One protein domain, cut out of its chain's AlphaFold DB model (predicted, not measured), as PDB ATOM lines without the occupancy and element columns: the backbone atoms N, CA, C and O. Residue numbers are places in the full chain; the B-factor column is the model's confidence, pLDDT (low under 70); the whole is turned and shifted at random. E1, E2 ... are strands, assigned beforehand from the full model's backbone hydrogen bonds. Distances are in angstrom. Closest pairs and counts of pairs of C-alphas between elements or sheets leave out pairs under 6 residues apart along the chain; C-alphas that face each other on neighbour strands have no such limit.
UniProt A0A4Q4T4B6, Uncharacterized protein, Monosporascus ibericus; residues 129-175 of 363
ATOM      1  N   PHE A 129     -17.911  16.708 100.174       94.88
ATOM      2  CA  PHE A 129     -18.114  17.793 101.121       94.88
ATOM      3  C   PHE A 129     -17.749  17.368 102.539       94.88
ATOM      4  O   PHE A 129     -17.866  16.200 102.907       94.88
ATOM      5  N   SER A 130     -17.309  18.326 103.342       91.50
ATOM      6  CA  SER A 130     -17.098  18.166 104.777       91.50
ATOM      7  C   SER A 130     -17.793  19.313 105.498       91.50
ATOM      8  O   SER A 130     -17.761  20.450 105.034       91.50
ATOM      9  N   SER A 131     -18.452  19.017 106.615       89.56
ATOM     10  CA  SER A 131     -19.206  20.001 107.391       89.56
ATOM     11  C   SER A 131     -18.834  19.918 108.865       89.56
ATOM     12  O   SER A 131     -18.857  18.823 109.435       89.56
ATOM     13  N   GLY A 132     -18.575  21.060 109.491       84.62
ATOM     14  CA  GLY A 132     -18.239  21.153 110.908       84.62
ATOM     15  C   GLY A 132     -18.484  22.549 111.466       84.62
ATOM     16  O   GLY A 132     -19.140  23.376 110.842       84.62
ATOM     17  N   THR A 133     -17.969  22.801 112.661       79.50
ATOM     18  CA  THR A 133     -18.070  24.083 113.371       79.50
ATOM     19  C   THR A 133     -16.786  24.895 113.291       79.50
ATOM     20  O   THR A 133     -16.828  26.111 113.442       79.50
ATOM     21  N   GLN A 134     -15.641  24.236 113.081       76.94
ATOM     22  CA  GLN A 134     -14.341  24.893 113.084       76.94
ATOM     23  C   GLN A 134     -13.365  24.233 112.108       76.94
ATOM     24  O   GLN A 134     -13.390  23.018 111.915       76.94
ATOM     25  N   TRP A 135     -12.499  25.052 111.514       76.75
ATOM     26  CA  TRP A 135     -11.412  24.635 110.640       76.75
ATOM     27  C   TRP A 135     -10.107  25.189 111.205       76.75
ATOM     28  O   TRP A 135      -9.870  26.396 111.145       76.75
ATOM     29  N   GLU A 136      -9.298  24.324 111.810       77.00
ATOM     30  CA  GLU A 136      -8.086  24.722 112.531       77.00
ATOM     31  C   GLU A 136      -6.852  24.030 111.960       77.00
ATOM     32  O   GLU A 136      -6.904  22.868 111.554       77.00
ATOM     33  N   ALA A 137      -5.728  24.748 111.960       74.38
ATOM     34  CA  ALA A 137      -4.425  24.148 111.728       74.38
ATOM     35  C   ALA A 137      -3.995  23.409 113.001       74.38
ATOM     36  O   ALA A 137      -3.799  24.028 114.050       74.38
ATOM     37  N   ARG A 138      -3.804  22.095 112.914       66.69
ATOM     38  CA  ARG A 138      -3.086  21.350 113.944       66.69
ATOM     39  C   ARG A 138      -1.597  21.439 113.662       66.69
ATOM     40  O   ARG A 138      -1.098  20.888 112.680       66.69
ATOM     41  N   SER A 139      -0.868  22.089 114.565       60.59
ATOM     42  CA  SER A 139       0.579  21.913 114.635       60.59
ATOM     43  C   SER A 139       0.872  20.505 115.140       60.59
ATOM     44  O   SER A 139       0.817  20.233 116.337       60.59
ATOM     45  N   SER A 140       1.196  19.608 114.216       57.44
ATOM     46  CA  SER A 140       1.950  18.411 114.568       57.44
ATOM     47  C   SER A 140       3.380  18.846 114.889       57.44
ATOM     48  O   SER A 140       3.901  19.777 114.273       57.44
ATOM     49  N   ALA A 141       4.012  18.226 115.885       58.09
ATOM     50  CA  ALA A 141       5.397  18.507 116.256       58.09
ATOM     51  C   ALA A 141       6.350  18.126 115.099       58.09
ATOM     52  O   ALA A 141       6.906  17.035 115.067       58.09
ATOM     53  N   GLY A 142       6.489  19.018 114.115       52.94
ATOM     54  CA  GLY A 142       7.269  18.824 112.895       52.94
ATOM     55  C   GLY A 142       6.582  19.444 111.676       52.94
ATOM     56  O   GLY A 142       5.553  18.941 111.262       52.94
ATOM     57  N   LYS A 143       7.194  20.520 111.150       56.59
ATOM     58  CA  LYS A 143       7.059  21.297 109.885       56.59
ATOM     59  C   LYS A 143       5.804  21.260 108.978       56.59
ATOM     60  O   LYS A 143       5.672  22.214 108.219       56.59
ATOM     61  N   ASP A 144       4.904  20.287 109.048       59.28
ATOM     62  CA  ASP A 144       3.634  20.279 108.316       59.28
ATOM     63  C   ASP A 144       2.468  20.566 109.272       59.28
ATOM     64  O   ASP A 144       2.136  19.782 110.165       59.28
ATOM     65  N   CYS A 145       1.840  21.726 109.076       62.78
ATOM     66  CA  CYS A 145       0.550  22.039 109.673       62.78
ATOM     67  C   CYS A 145      -0.537  21.389 108.813       62.78
ATOM     68  O   CYS A 145      -0.748  21.818 107.678       62.78
ATOM     69  N   ASP A 146      -1.222  20.377 109.345       71.25
ATOM     70  CA  ASP A 146      -2.415  19.823 108.702       71.25
ATOM     71  C   ASP A 146      -3.655  20.573 109.191       71.25
ATOM     72  O   ASP A 146      -3.718  21.012 110.343       71.25
ATOM     73  N   TYR A 147      -4.640  20.737 108.315       78.19
ATOM     74  CA  TYR A 147      -5.909  21.345 108.690       78.19
ATOM     75  C   TYR A 147      -6.932  20.266 109.011       78.19
ATOM     76  O   TYR A 147      -7.006  19.237 108.343       78.19
ATOM     77  N   GLN A 148      -7.763  20.515 110.019       77.00
ATOM     78  CA  GLN A 148      -8.776  19.565 110.450       77.00
ATOM     79  C   GLN A 148     -10.141  20.240 110.569       77.00
ATOM     80  O   GLN A 148     -10.268  21.336 111.116       77.00
ATOM     81  N   MET A 149     -11.176  19.547 110.083       81.00
ATOM     82  CA  MET A 149     -12.567  19.899 110.353       81.00
ATOM     83  C   MET A 149     -12.971  19.339 111.721       81.00
ATOM     84  O   MET A 149     -12.915  18.123 111.926       81.00
ATOM     85  N   ASP A 150     -13.397  20.202 112.639       77.81
ATOM     86  CA  ASP A 150     -13.938  19.816 113.946       77.81
ATOM     87  C   ASP A 150     -15.440  20.116 114.020       77.81
ATOM     88  O   ASP A 150     -15.916  21.104 113.454       77.81
ATOM     89  N   ARG A 151     -16.202  19.253 114.697       73.81
ATOM     90  CA  ARG A 151     -17.668  19.333 114.774       73.81
ATOM     91  C   ARG A 151     -18.112  19.264 116.230       73.81
ATOM     92  O   ARG A 151     -18.237  18.185 116.798       73.81
ATOM     93  N   ARG A 152     -18.344  20.436 116.824       69.12
ATOM     94  CA  ARG A 152     -18.729  20.584 118.239       69.12
ATOM     95  C   ARG A 152     -20.242  20.606 118.459       69.12
ATOM     96  O   ARG A 152     -20.692  20.402 119.582       69.12
ATOM     97  N   ASP A 153     -21.026  20.812 117.405       69.94
ATOM     98  CA  ASP A 153     -22.487  20.784 117.442       69.94
ATOM     99  C   ASP A 153     -23.092  20.070 116.214       69.94
ATOM    100  O   ASP A 153     -22.393  19.527 115.352       69.94
ATOM    101  N   LYS A 154     -24.428  20.007 116.157       68.75
ATOM    102  CA  LYS A 154     -25.150  19.379 115.038       68.75
ATOM    103  C   LYS A 154     -25.159  20.251 113.775       68.75
ATOM    104  O   LYS A 154     -25.391  19.710 112.690       68.75
ATOM    105  N   GLY A 155     -24.918  21.555 113.910       64.94
ATOM    106  CA  GLY A 155     -24.912  22.512 112.813       64.94
ATOM    107  C   GLY A 155     -23.688  22.352 111.914       64.94
ATOM    108  O   GLY A 155     -22.693  21.713 112.261       64.94
ATOM    109  N   ALA A 156     -23.782  22.909 110.710       75.50
ATOM    110  CA  ALA A 156     -22.644  23.078 109.822       75.50
ATOM    111  C   ALA A 156     -22.275  24.566 109.770       75.50
ATOM    112  O   ALA A 156     -22.721  25.289 108.885       75.50
ATOM    113  N   GLY A 157     -21.495  25.033 110.746       78.31
ATOM    114  CA  GLY A 157     -20.975  26.406 110.760       78.31
ATOM    115  C   GLY A 157     -19.969  26.678 109.634       78.31
ATOM    116  O   GLY A 157     -19.859  27.803 109.158       78.31
ATOM    117  N   ILE A 158     -19.269  25.636 109.178       88.06
ATOM    118  CA  ILE A 158     -18.334  25.652 108.055       88.06
ATOM    119  C   ILE A 158     -18.641  24.453 107.163       88.06
ATOM    120  O   ILE A 158     -18.774  23.323 107.641       88.06
ATOM    121  N   VAL A 159     -18.718  24.697 105.857       92.31
ATOM    122  CA  VAL A 159     -18.865  23.650 104.846       92.31
ATOM    123  C   VAL A 159     -17.767  23.816 103.811       92.31
ATOM    124  O   VAL A 159     -17.635  24.872 103.197       92.31
ATOM    125  N   LEU A 160     -16.987  22.761 103.616       92.75
ATOM    126  CA  LEU A 160     -16.009  22.657 102.545       92.75
ATOM    127  C   LEU A 160     -16.564  21.753 101.460       92.75
ATOM    128  O   LEU A 160     -17.087  20.682 101.757       92.75
ATOM    129  N   VAL A 161     -16.418  22.172 100.210       95.56
ATOM    130  CA  VAL A 161     -16.761  21.377  99.030       95.56
ATOM    131  C   VAL A 161     -15.530  21.330  98.140       95.56
ATOM    132  O   VAL A 161     -14.947  22.372  97.843       95.56
ATOM    133  N   ALA A 162     -15.110  20.133  97.740       95.06
ATOM    134  CA  ALA A 162     -13.893  19.944  96.962       95.06
ATOM    135  C   ALA A 162     -13.989  18.730  96.032       95.06
ATOM    136  O   ALA A 162     -14.719  17.775  96.300       95.06
ATOM    137  N   SER A 163     -13.213  18.748  94.947       92.50
ATOM    138  CA  SER A 163     -13.096  17.611  94.023       92.50
ATOM    139  C   SER A 163     -12.347  16.423  94.640       92.50
ATOM    140  O   SER A 163     -12.501  15.300  94.169       92.50
ATOM    141  N   GLU A 164     -11.562  16.653  95.693       90.19
ATOM    142  CA  GLU A 164     -10.828  15.638  96.452       90.19
ATOM    143  C   GLU A 164     -10.732  16.031  97.940       90.19
ATOM    144  O   GLU A 164     -10.754  17.225  98.251       90.19
ATOM    145  N   PRO A 165     -10.631  15.064  98.871       88.19
ATOM    146  CA  PRO A 165     -10.408  15.359 100.284       88.19
ATOM    147  C   PRO A 165      -9.100  16.129 100.496       88.19
ATOM    148  O   PRO A 165      -8.029  15.636 100.143       88.19
ATOM    149  N   LEU A 166      -9.189  17.318 101.098       84.38
ATOM    150  CA  LEU A 166      -8.034  18.199 101.328       84.38
ATOM    151  C   LEU A 166      -7.223  17.841 102.582       84.38
ATOM    152  O   LEU A 166      -6.126  18.359 102.758       84.38
ATOM    153  N   THR A 167      -7.763  16.990 103.453       80.62
ATOM    154  CA  THR A 167      -7.158  16.611 104.741       80.62
ATOM    155  C   THR A 167      -6.828  15.125 104.771       80.62
ATOM    156  O   THR A 167      -7.406  14.329 104.020       80.62
ATOM    157  N   PHE A 168      -5.923  14.722 105.669       74.06
ATOM    158  CA  PHE A 168      -5.609  13.302 105.854       74.06
ATOM    159  C   PHE A 168      -6.799  12.505 106.413       74.06
ATOM    160  O   PHE A 168      -6.966  11.328 106.084       74.06
ATOM    161  N   GLU A 169      -7.675  13.152 107.185       76.44
ATOM    162  CA  GLU A 169      -8.882  12.561 107.778       76.44
ATOM    163  C   GLU A 169     -10.017  12.392 106.760       76.44
ATOM    164  O   GLU A 169     -11.064  13.039 106.828       76.44
ATOM    165  N   ARG A 170      -9.820  11.480 105.805       78.38
ATOM    166  CA  ARG A 170     -10.788  11.174 104.737       78.38
ATOM    167  C   ARG A 170     -12.159  10.744 105.256       78.38
ATOM    168  O   ARG A 170     -13.150  10.957 104.573       78.38
ATOM    169  N   GLU A 171     -12.220  10.186 106.459       80.00
ATOM    170  CA  GLU A 171     -13.457   9.764 107.130       80.00
ATOM    171  C   GLU A 171     -14.414  10.934 107.412       80.00
ATOM    172  O   GLU A 171     -15.620  10.738 107.531       80.00
ATOM    173  N   LYS A 172     -13.892  12.167 107.471       83.19
ATOM    174  CA  LYS A 172     -14.690  13.388 107.654       83.19
ATOM    175  C   LYS A 172     -15.215  13.982 106.347       83.19
ATOM    176  O   LYS A 172     -15.864  15.032 106.372       83.19
ATOM    177  N   TRP A 173     -14.925  13.344 105.216       90.06
ATOM    178  CA  TRP A 173     -15.397  13.749 103.901       90.06
ATOM    179  C   TRP A 173     -16.501  12.811 103.433       90.06
ATOM    180  O   TRP A 173     -16.348  11.594 103.407       90.06
ATOM    181  N   VAL A 174     -17.618  13.402 103.033       92.31
ATOM    182  CA  VAL A 174     -18.773  12.687 102.506       92.31
ATOM    183  C   VAL A 174     -18.752  12.775 100.987       92.31
ATOM    184  O   VAL A 174     -18.658  13.861 100.409       92.31
ATOM    185  N   ASN A 175     -18.870  11.620 100.337       93.69
ATOM    186  CA  ASN A 175     -19.004  11.525  98.889       93.69
ATOM    187  C   ASN A 175     -20.358  12.089  98.461       93.69
ATOM    188  O   ASN A 175     -21.399  11.608  98.911       93.69
TER     189      ASN A 175
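AT A GLANCE: This is residues 129 to 175 of the 363 residues of an uncharacterized protein of Monosporascus ibericus (UniProt A0A4Q4T4B6). Two antiparallel strand pairs meet at a corner and make an L: the hairpin of E2 and E3 is one arm, and E1 beside E4 is the other, with E1 turning through the corner into E2. After E4 the backbone folds back in a winding stretch with no named element, residues 163 to 175, and ends near the first printed residue. The printed part has 47 residues, with no named helix and four named strands in the order E1, E2, E3, E4, in two antiparallel sheets of two strands, E2 - E3 and E1 - E4. The class is all strand, though under half of the residues, 21 of 47, are in named elements. It is only just compact, close to loose, with a radius of gyration of the C-alphas of 11.0 A, and the C-alphas span 32 by 24 by 14 A.

HOW THE PARTS SIT: E2, residues 134 to 139, and E3, residues 145 to 150, form an antiparallel hairpin, with 149 degrees between their directions. N 138 and O 146 are 2.8 A apart and N 150 and O 134 are 2.9 A apart, both within hydrogen-bond range. E1, residues 129 to 132, runs on into E2 across a break of 1 residue, at 90 degrees; the two meet only through their link. E4, residues 158 to 162, is the antiparallel neighbour of E1, with 164 degrees between their directions. Here N 130 and O 160, at 2.8 A, and N 132 and O 158, at 2.9 A, are within hydrogen-bond range. The closest C-alphas of E1 and E3 are those of Gly 132 and Asp 150, 5.4 A apart. The closest C-alphas of E2 and E4 are those of Gln 134 and Ile 158, 6.5 A apart. E3 and E4 are only just apart, with their closest C-alphas at 8.5 A.

IN THESE COORDINATES: E2 and E3 are each 15.3 A from first to last C-alpha. E2 begins with C-alpha 134 at (-14.341, 24.893, 113.084), and E3 ends with C-alpha 150 at (-13.938, 19.816, 113.946). E1 is 10.3 A long and E4 13.2 A, and E4 ends with C-alpha 162 at (-13.893, 19.944, 96.962).

THE WHOLE: The two C-alphas farthest apart are those of Lys 143 and Lys 154, at 32.7 A, while those of Phe 129 and Asn 175, the first and last printed, are 6.7 A apart. The printed part has no cut. The links E1 to E2 and E2 to E3 are tight, and E3 to E4 is short. The mean pLDDT of the printed part is 78.1, and residues 138 to 145 and 152 to 155 are under 70.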